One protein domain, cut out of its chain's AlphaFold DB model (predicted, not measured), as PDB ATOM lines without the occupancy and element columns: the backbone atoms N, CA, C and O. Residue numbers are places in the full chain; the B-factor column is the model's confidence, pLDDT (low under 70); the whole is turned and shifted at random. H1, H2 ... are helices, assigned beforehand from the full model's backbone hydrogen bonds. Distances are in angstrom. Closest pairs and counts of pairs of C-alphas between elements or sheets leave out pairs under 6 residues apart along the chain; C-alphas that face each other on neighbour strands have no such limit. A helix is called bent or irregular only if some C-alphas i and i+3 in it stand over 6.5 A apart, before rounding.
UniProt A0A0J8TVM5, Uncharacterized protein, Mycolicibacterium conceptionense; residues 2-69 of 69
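Overview. This is residues 2 to 69 of the 69 residues of an uncharacterized protein of Mycolicibacterium conceptionense (UniProt A0A0J8TVM5). Three short helices, H3, H2 and H1, stand steeply to one another in a compact triangular body, and residues 56 to 69, with tiny H4, stick out as a long tail. The 68 printed residues hold four helices, H1 to H4 in chain order, and no named strand: all helix. The whole is loose, radius of gyration of the C-alphas 15.7 A, and elongated, 54 by 28 by 17 A.

Along the chain. Find C-alpha 42 at (-27.060, -14.361, -12.285); H3 runs 15.6 A to residue 52. H2, residues 28 to 38, spans 16.0 A and is irregular: C-alphas 29 and 32 are 7.4 A apart. H1 is residues 15 to 23, 12.1 A. H4, residues 56 to 59, ends at (-35.079, 10.097, -10.980).

Arrangement. H3 touches H1, closest C-alphas Leu 49 and Ala 20, 5.5 A, the same way at a steep tilt of 67 degrees, only just short of about perpendicular. H2 and H3 only just touch, with 3 pairs of C-alphas within 8 A, only at the corner by their link; Ser 35 and Arg 42 are closest, C-alphas 6.4 A apart. H1 touches H2 about perpendicular at 90 degrees, closest C-alphas Arg 18 and Pro 28, 5.7 A. H4 is apart from H1 and H2. In H1 and H3 every O i to N i+4 pair is within hydrogen-bond range; H2 has 2 of 7, but 7 of 8 O i to N i+3 pairs, and H4 is too short for an O i to N i+4 pair.

Size, cuts and confidence. The C-alphas of Leu 4 and Ser 69 are farthest apart, 54.4 A. The printed part has no cut, and the three links between helices are tight. Confidence is under 70 at residues 2 to 4 and 54 to 69.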
ATOM      1  N   ARG A   2     -38.748 -13.435 -14.973       51.16
ATOM      2  CA  ARG A   2     -39.875 -13.826 -14.098       51.16
ATOM      3  C   ARG A   2     -40.944 -14.577 -14.922       51.16
ATOM      4  O   ARG A   2     -42.118 -14.256 -14.859       51.16
ATOM      5  N   GLY A   3     -40.503 -15.512 -15.771       53.59
ATOM      6  CA  GLY A   3     -41.383 -16.379 -16.579       53.59
ATOM      7  C   GLY A   3     -41.261 -17.869 -16.233       53.59
ATOM      8  O   GLY A   3     -42.235 -18.597 -16.332       53.59
ATOM      9  N   LEU A   4     -40.081 -18.297 -15.761       59.06
ATOM     10  CA  LEU A   4     -39.770 -19.675 -15.338       59.06
ATOM     11  C   LEU A   4     -39.110 -19.754 -13.945       59.06
ATOM     12  O   LEU A   4     -38.745 -20.831 -13.499       59.06
ATOM     13  N   GLY A   5     -38.932 -18.617 -13.260       76.12
ATOM     14  CA  GLY A   5     -38.322 -18.580 -11.924       76.12
ATOM     15  C   GLY A   5     -36.836 -18.952 -11.859       76.12
ATOM     16  O   GLY A   5     -36.334 -19.105 -10.754       76.12
ATOM     17  N   ASP A   6     -36.139 -19.077 -12.996       86.44
ATOM     18  CA  ASP A   6     -34.716 -19.439 -13.036       86.44
ATOM     19  C   ASP A   6     -33.836 -18.334 -12.411       86.44
ATOM     20  O   ASP A   6     -33.725 -17.244 -12.992       86.44
ATOM     21  N   PRO A   7     -33.220 -18.582 -11.237       89.31
ATOM     22  CA  PRO A   7     -32.352 -17.612 -10.580       89.31
ATOM     23  C   PRO A   7     -31.007 -17.429 -11.298       89.31
ATOM     24  O   PRO A   7     -30.347 -16.408 -11.087       89.31
ATOM     25  N   ASP A   8     -30.615 -18.373 -12.158       93.19
ATOM     26  CA  ASP A   8     -29.322 -18.389 -12.843       93.19
ATOM     27  C   ASP A   8     -29.403 -17.914 -14.302       93.19
ATOM     28  O   ASP A   8     -28.393 -17.893 -15.012       93.19
ATOM     29  N   ALA A   9     -30.585 -17.497 -14.757       91.88
ATOM     30  CA  ALA A   9     -30.767 -16.908 -16.075       91.88
ATOM     31  C   ALA A   9     -29.984 -15.590 -16.206       91.88
ATOM     32  O   ALA A   9     -29.984 -14.758 -15.302       91.88
ATOM     33  N   PHE A  10     -29.344 -15.367 -17.358       92.25
ATOM     34  CA  PHE A  10     -28.554 -14.160 -17.606       92.25
ATOM     35  C   PHE A  10     -28.745 -13.640 -19.040       92.25
ATOM     36  O   PHE A  10     -28.391 -14.343 -19.989       92.25
ATOM     37  N   PRO A  11     -29.290 -12.425 -19.241       90.88
ATOM     38  CA  PRO A  11     -29.581 -11.893 -20.568       90.88
ATOM     39  C   PRO A  11     -28.365 -11.137 -21.123       90.88
ATOM     40  O   PRO A  11     -28.368  -9.916 -21.220       90.88
ATOM     41  N   ALA A  12     -27.307 -11.856 -21.494       88.19
ATOM     42  CA  ALA A  12     -26.050 -11.241 -21.941       88.19
ATOM     43  C   ALA A  12     -26.189 -10.304 -23.161       88.19
ATOM     44  O   ALA A  12     -25.362  -9.418 -23.360       88.19
ATOM     45  N   THR A  13     -27.228 -10.488 -23.978       88.25
ATOM     46  CA  THR A  13     -27.509  -9.658 -25.160       88.25
ATOM     47  C   THR A  13     -28.391  -8.445 -24.865       88.25
ATOM     48  O   THR A  13     -28.662  -7.669 -25.779       88.25
ATOM     49  N   ASP A  14     -28.868  -8.276 -23.629       90.56
ATOM     50  CA  ASP A  14     -29.682  -7.126 -23.234       90.56
ATOM     51  C   ASP A  14     -28.862  -5.830 -23.298       90.56
ATOM     52  O   ASP A  14     -27.750  -5.750 -22.773       90.56
ATOM     53  N   LEU A  15     -29.410  -4.806 -23.958       89.81
ATOM     54  CA  LEU A  15     -28.708  -3.539 -24.169       89.81
ATOM     55  C   LEU A  15     -28.433  -2.805 -22.852       89.81
ATOM     56  O   LEU A  15     -27.370  -2.208 -22.710       89.81
ATOM     57  N   GLY A  16     -29.347  -2.885 -21.877       90.06
ATOM     58  CA  GLY A  16     -29.154  -2.295 -20.554       90.06
ATOM     59  C   GLY A  16     -28.054  -3.007 -19.770       90.06
ATOM     60  O   GLY A  16     -27.184  -2.361 -19.200       90.06
ATOM     61  N   VAL A  17     -28.023  -4.340 -19.795       90.69
ATOM     62  CA  VAL A  17     -26.952  -5.126 -19.159       90.69
ATOM     63  C   VAL A  17     -25.589  -4.831 -19.788       90.69
ATOM     64  O   VAL A  17     -24.613  -4.657 -19.060       90.69
ATOM     65  N   ARG A  18     -25.510  -4.731 -21.119       91.06
ATOM     66  CA  ARG A  18     -24.265  -4.392 -21.826       91.06
ATOM     67  C   ARG A  18     -23.797  -2.973 -21.514       91.06
ATOM     68  O   ARG A  18     -22.639  -2.796 -21.156       91.06
ATOM     69  N   ALA A  19     -24.691  -1.990 -21.571       90.12
ATOM     70  CA  ALA A  19     -24.361  -0.605 -21.240       90.12
ATOM     71  C   ALA A  19     -23.944  -0.445 -19.767       90.12
ATOM     72  O   ALA A  19     -22.998   0.280 -19.470       90.12
ATOM     73  N   ALA A  20     -24.607  -1.143 -18.839       90.44
ATOM     74  CA  ALA A  20     -24.231  -1.161 -17.426       90.44
ATOM     75  C   ALA A  20     -22.840  -1.773 -17.221       90.44
ATOM     76  O   ALA A  20     -22.024  -1.238 -16.476       90.44
ATOM     77  N   ALA A  21     -22.552  -2.882 -17.907       89.62
ATOM     78  CA  ALA A  21     -21.238  -3.510 -17.876       89.62
ATOM     79  C   ALA A  21     -20.148  -2.551 -18.382       89.62
ATOM     80  O   ALA A  21     -19.157  -2.356 -17.683       89.62
ATOM     81  N   GLU A  22     -20.364  -1.885 -19.520       89.75
ATOM     82  CA  GLU A  22     -19.439  -0.872 -20.049       89.75
ATOM     83  C   GLU A  22     -19.229   0.284 -19.063       89.75
ATOM     84  O   GLU A  22     -18.091   0.679 -18.814       89.75
ATOM     85  N   HIS A  23     -20.306   0.781 -18.447       88.75
ATOM     86  CA  HIS A  23     -20.244   1.842 -17.437       88.75
ATOM     87  C   HIS A  23     -19.400   1.447 -16.214       88.75
ATOM     88  O   HIS A  23     -18.712   2.282 -15.631       88.75
ATOM     89  N   LEU A  24     -19.411   0.162 -15.852       88.06
ATOM     90  CA  LEU A  24     -18.613  -0.406 -14.764       88.06
ATOM     91  C   LEU A  24     -17.201  -0.844 -15.204       88.06
ATOM     92  O   LEU A  24     -16.475  -1.444 -14.410       88.06
ATOM     93  N   GLY A  25     -16.801  -0.574 -16.450       89.06
ATOM     94  CA  GLY A  25     -15.492  -0.956 -16.993       89.06
ATOM     95  C   GLY A  25     -15.356  -2.448 -17.322       89.06
ATOM     96  O   GLY A  25     -14.243  -2.949 -17.482       89.06
ATOM     97  N   LEU A  26     -16.470  -3.175 -17.416       86.56
ATOM     98  CA  LEU A  26     -16.505  -4.566 -17.852       86.56
ATOM     99  C   LEU A  26     -16.655  -4.620 -19.375       86.56
ATOM    100  O   LEU A  26     -17.583  -4.049 -19.944       86.56
ATOM    101  N   ALA A  27     -15.760  -5.349 -20.042       81.44
ATOM    102  CA  ALA A  27     -15.846  -5.545 -21.485       81.44
ATOM    103  C   ALA A  27     -17.109  -6.363 -21.853       81.44
ATOM    104  O   ALA A  27     -17.288  -7.457 -21.303       81.44
ATOM    105  N   PRO A  28     -17.945  -5.902 -22.808       74.25
ATOM    106  CA  PRO A  28     -19.167  -6.598 -23.226       74.25
ATOM    107  C   PRO A  28     -18.915  -8.033 -23.689       74.25
ATOM    108  O   PRO A  28     -19.664  -8.945 -23.343       74.25
ATOM    109  N   ASP A  29     -17.823  -8.238 -24.422       79.38
ATOM    110  CA  ASP A  29     -17.476  -9.523 -25.033       79.38
ATOM    111  C   ASP A  29     -17.077 -10.577 -23.985       79.38
ATOM    112  O   ASP A  29     -17.219 -11.777 -24.210       79.38
ATOM    113  N   GLY A  30     -16.632 -10.135 -22.803       87.31
ATOM    114  CA  GLY A  30     -16.298 -10.996 -21.667       87.31
ATOM    115  C   GLY A  30     -17.437 -11.169 -20.661       87.31
ATOM    116  O   GLY A  30     -17.259 -11.851 -19.650       87.31
ATOM    117  N   LEU A  31     -18.602 -10.556 -20.891       88.50
ATOM    118  CA  LEU A  31     -19.649 -10.455 -19.875       88.50
ATOM    119  C   LEU A  31     -20.292 -11.807 -19.541       88.50
ATOM    120  O   LEU A  31     -20.617 -12.060 -18.382       88.50
ATOM    121  N   VAL A  32     -20.428 -12.702 -20.526       90.94
ATOM    122  CA  VAL A  32     -20.928 -14.072 -20.305       90.94
ATOM    123  C   VAL A  32     -20.010 -14.827 -19.347       90.94
ATOM    124  O   VAL A  32     -20.487 -15.376 -18.354       90.94
ATOM    125  N   GLU A  33     -18.703 -14.798 -19.601       92.88
ATOM    126  CA  GLU A  33     -17.707 -15.459 -18.758       92.88
ATOM    127  C   GLU A  33     -17.640 -14.810 -17.373       92.88
ATOM    128  O   GLU A  33     -17.647 -15.497 -16.356       92.88
ATOM    129  N   HIS A  34     -17.675 -13.477 -17.305       91.44
ATOM    130  CA  HIS A  34     -17.699 -12.755 -16.035       91.44
ATOM    131  C   HIS A  34     -18.924 -13.126 -15.190       91.44
ATOM    132  O   HIS A  34     -18.800 -13.311 -13.976       91.44
ATOM    133  N   SER A  35     -20.088 -13.290 -15.829       93.00
ATOM    134  CA  SER A  35     -21.340 -13.622 -15.145       93.00
ATOM    135  C   SER A  35     -21.273 -14.947 -14.386       93.00
ATOM    136  O   SER A  35     -22.007 -15.129 -13.418       93.00
ATOM    137  N   THR A  36     -20.374 -15.866 -14.766       94.69
ATOM    138  CA  THR A  36     -20.217 -17.172 -14.102       94.69
ATOM    139  C   THR A  36     -19.891 -17.047 -12.610       94.69
ATOM    140  O   THR A  36     -20.275 -17.916 -11.827       94.69
ATOM    141  N   ARG A  37     -19.275 -15.934 -12.188       94.75
ATOM    142  CA  ARG A  37     -18.975 -15.629 -10.779       94.75
ATOM    143  C   ARG A  37     -20.218 -15.354  -9.934       94.75
ATOM    144  O   ARG A  37     -20.149 -15.444  -8.715       94.75
ATOM    145  N   TRP A  38     -21.339 -15.010 -10.567       94.25
ATOM    146  CA  TRP A  38     -22.601 -14.708  -9.890       94.25
ATOM    147  C   TRP A  38     -23.558 -15.898  -9.858       94.25
ATOM    148  O   TRP A  38     -24.686 -15.759  -9.387       94.25
ATOM    149  N   ARG A  39     -23.143 -17.071 -10.353       94.56
ATOM    150  CA  ARG A  39     -23.937 -18.297 -10.218       94.56
ATOM    151  C   ARG A  39     -24.127 -18.646  -8.733       94.56
ATOM    152  O   ARG A  39     -23.203 -18.444  -7.946       94.56
ATOM    153  N   PRO A  40     -25.291 -19.195  -8.339       94.69
ATOM    154  CA  PRO A  40     -26.452 -19.536  -9.172       94.69
ATOM    155  C   PRO A  40     -27.487 -18.396  -9.296       94.69
ATOM    156  O   PRO A  40     -28.652 -18.658  -9.572       94.69
ATOM    157  N   TRP A  41     -27.097 -17.141  -9.045       94.94
ATOM    158  CA  TRP A  41     -27.992 -15.984  -8.905       94.94
ATOM    159  C   TRP A  41     -27.784 -14.918  -9.992       94.94
ATOM    160  O   TRP A  41     -28.008 -13.726  -9.758       94.94
ATOM    161  N   ARG A  42     -27.356 -15.311 -11.198       94.69
ATOM    162  CA  ARG A  42     -27.060 -14.361 -12.285       94.69
ATOM    163  C   ARG A  42     -28.247 -13.469 -12.659       94.69
ATOM    164  O   ARG A  42     -28.033 -12.323 -13.062       94.69
ATOM    165  N   ALA A  43     -29.477 -13.929 -12.442       91.81
ATOM    166  CA  ALA A  43     -30.667 -13.125 -12.688       91.81
ATOM    167  C   ALA A  43     -30.773 -11.919 -11.744       91.81
ATOM    168  O   ALA A  43     -31.297 -10.868 -12.120       91.81
ATOM    169  N   TYR A  44     -30.273 -12.048 -10.515       91.06
ATOM    170  CA  TYR A  44     -30.206 -10.952  -9.549       91.06
ATOM    171  C   TYR A  44     -29.068  -9.991  -9.870       91.06
ATOM    172  O   TYR A  44     -29.265  -8.781  -9.816       91.06
ATOM    173  N   ALA A  45     -27.915 -10.503 -10.299       92.00
ATOM    174  CA  ALA A  45     -26.827  -9.646 -10.756       92.00
ATOM    175  C   ALA A  45     -27.254  -8.762 -11.942       92.00
ATOM    176  O   ALA A  45     -27.001  -7.561 -11.929       92.00
ATOM    177  N   ALA A  46     -27.987  -9.314 -12.914       91.75
ATOM    178  CA  ALA A  46     -28.548  -8.533 -14.019       91.75
ATOM    179  C   ALA A  46     -29.522  -7.434 -13.546       91.75
ATOM    180  O   ALA A  46     -29.475  -6.317 -14.058       91.75
ATOM    181  N   GLN A  47     -30.348  -7.713 -12.529       90.19
ATOM    182  CA  GLN A  47     -31.213  -6.697 -11.916       90.19
ATOM    183  C   GLN A  47     -30.402  -5.554 -11.299       90.19
ATOM    184  O   GLN A  47     -30.730  -4.391 -11.517       90.19
ATOM    185  N   HIS A  48     -29.318  -5.866 -10.588       89.62
ATOM    186  CA  HIS A  48     -28.427  -4.844 -10.040       89.62
ATOM    187  C   HIS A  48     -27.718  -4.042 -11.134       89.62
ATOM    188  O   HIS A  48     -27.644  -2.820 -11.025       89.62
ATOM    189  N   LEU A  49     -27.269  -4.684 -12.217       89.69
ATOM    190  CA  LEU A  49     -26.664  -3.985 -13.354       89.69
ATOM    191  C   LEU A  49     -27.617  -2.934 -13.937       89.69
ATOM    192  O   LEU A  49     -27.208  -1.788 -14.110       89.69
ATOM    193  N   TRP A  50     -28.898  -3.254 -14.134       87.69
ATOM    194  CA  TRP A  50     -29.876  -2.263 -14.605       87.69
ATOM    195  C   TRP A  50     -30.007  -1.043 -13.688       87.69
ATOM    196  O   TRP A  50     -30.213   0.060 -14.184       87.69
ATOM    197  N   THR A  51     -29.840  -1.206 -12.371       85.56
ATOM    198  CA  THR A  51     -29.899  -0.068 -11.436       85.56
ATOM    199  C   THR A  51     -28.683   0.855 -11.507       85.56
ATOM    200  O   THR A  51     -28.780   2.002 -11.084       85.56
ATOM    201  N   THR A  52     -27.553   0.387 -12.052       84.12
ATOM    202  CA  THR A  52     -26.340   1.215 -12.193       84.12
ATOM    203  C   THR A  52     -26.416   2.216 -13.340       84.12
ATOM    204  O   THR A  52     -25.657   3.181 -13.362       84.12
ATOM    205  N   LEU A  53     -27.347   2.024 -14.278       81.19
ATOM    206  CA  LEU A  53     -27.594   2.998 -15.328       81.19
ATOM    207  C   LEU A  53     -28.460   4.133 -14.792       81.19
ATOM    208  O   LEU A  53     -29.515   3.907 -14.201       81.19
ATOM    209  N   ASP A  54     -28.053   5.367 -15.066       68.25
ATOM    210  CA  ASP A  54     -28.848   6.554 -14.768       68.25
ATOM    211  C   ASP A  54     -30.051   6.623 -15.728       68.25
ATOM    212  O   ASP A  54     -29.988   7.177 -16.826       68.25
ATOM    213  N   HIS A  55     -31.148   5.957 -15.364       64.75
ATOM    214  CA  HIS A  55     -32.412   6.006 -16.095       64.75
ATOM    215  C   HIS A  55     -33.345   7.060 -15.503       64.75
ATOM    216  O   HIS A  55     -33.414   7.239 -14.292       64.75
ATOM    217  N   ALA A  56     -34.151   7.704 -16.352       59.59
ATOM    218  CA  ALA A  56     -35.153   8.683 -15.917       59.59
ATOM    219  C   ALA A  56     -36.130   8.121 -14.862       59.59
ATOM    220  O   ALA A  56     -36.596   8.868 -14.008       59.59
ATOM    221  N   VAL A  57     -36.378   6.802 -14.870       63.41
ATOM    222  CA  VAL A  57     -37.163   6.118 -13.829       63.41
ATOM    223  C   VAL A  57     -36.489   6.157 -12.451       63.41
ATOM    224  O   VAL A  57     -37.187   6.279 -11.451       63.41
ATOM    225  N   ASN A  58     -35.152   6.144 -12.379       62.16
ATOM    226  CA  ASN A  58     -34.410   6.286 -11.120       62.16
ATOM    227  C   ASN A  58     -34.501   7.711 -10.551       62.16
ATOM    228  O   ASN A  58     -34.209   7.922  -9.379       62.16
ATOM    229  N   ARG A  59     -34.906   8.689 -11.370       65.00
ATOM    230  CA  ARG A  59     -35.079  10.097 -10.980       65.00
ATOM    231  C   ARG A  59     -36.543  10.477 -10.745       65.00
ATOM    232  O   ARG A  59     -36.862  11.663 -10.714       65.00
ATOM    233  N   TRP A  60     -37.430   9.490 -10.623       60.22
ATOM    234  CA  TRP A  60     -38.853   9.705 -10.385       60.22
ATOM    235  C   TRP A  60     -39.202   9.515  -8.896       60.22
ATOM    236  O   TRP A  60     -38.805   8.505  -8.314       60.22
ATOM    237  N   PRO A  61     -39.992  10.411  -8.273       67.94
ATOM    238  CA  PRO A  61     -40.609  11.599  -8.860       67.94
ATOM    239  C   PRO A  61     -39.571  12.703  -9.124       67.94
ATOM    240  O   PRO A  61     -38.629  12.842  -8.345       67.94
ATOM    241  N   PRO A  62     -39.717  13.476 -10.217       68.44
ATOM    242  CA  PRO A  62     -38.796  14.549 -10.546       68.44
ATOM    243  C   PRO A  62     -38.775  15.534  -9.382       68.44
ATOM    244  O   PRO A  62     -39.803  16.087  -8.993       68.44
ATOM    245  N   HIS A  63     -37.598  15.728  -8.798       66.94
ATOM    246  CA  HIS A  63     -37.399  16.817  -7.863       66.94
ATOM    247  C   HIS A  63     -37.369  18.106  -8.681       66.94
ATOM    248  O   HIS A  63     -36.326  18.470  -9.228       66.94
ATOM    249  N   ASP A  64     -38.517  18.777  -8.791       64.31
ATOM    250  CA  ASP A  64     -38.565  20.159  -9.250       64.31
ATOM    251  C   ASP A  64     -37.613  20.955  -8.356       64.31
ATOM    252  O   ASP A  64     -37.845  21.133  -7.155       64.31
ATOM    253  N   ARG A  65     -36.489  21.389  -8.930       58.00
ATOM    254  CA  ARG A  65     -35.606  22.351  -8.286       58.00
ATOM    255  C   ARG A  65     -36.418  23.635  -8.158       58.00
ATOM    256  O   ARG A  65     -36.504  24.413  -9.100       58.00
ATOM    257  N   GLN A  66     -37.035  23.826  -6.998       51.56
ATOM    258  CA  GLN A  66     -37.637  25.088  -6.593       51.56
ATOM    259  C   GLN A  66     -36.508  26.119  -6.469       51.56
ATOM    260  O   GLN A  66     -35.941  26.322  -5.395       51.56
ATOM    261  N   GLU A  67     -36.139  26.737  -7.588       49.03
ATOM    262  CA  GLU A  67     -35.356  27.967  -7.618       49.03
ATOM    263  C   GLU A  67     -36.274  29.083  -7.103       49.03
ATOM    264  O   GLU A  67     -36.995  29.736  -7.851       49.03
ATOM    265  N   LYS A  68     -36.307  29.246  -5.775       44.81
ATOM    266  CA  LYS A  68     -36.849  30.451  -5.145       44.81
ATOM    267  C   LYS A  68     -35.908  31.616  -5.454       44.81
ATOM    268  O   LYS A  68     -34.821  31.687  -4.880       44.81
ATOM    269  N   SER A  69     -36.351  32.482  -6.364       52.41
ATOM    270  CA  SER A  69     -35.886  33.868  -6.482       52.41
ATOM    271  C   SER A  69     -36.331  34.709  -5.289       52.41
ATOM    272  O   SER A  69     -37.333  34.343  -4.630       52.41
TER     273      SER A  69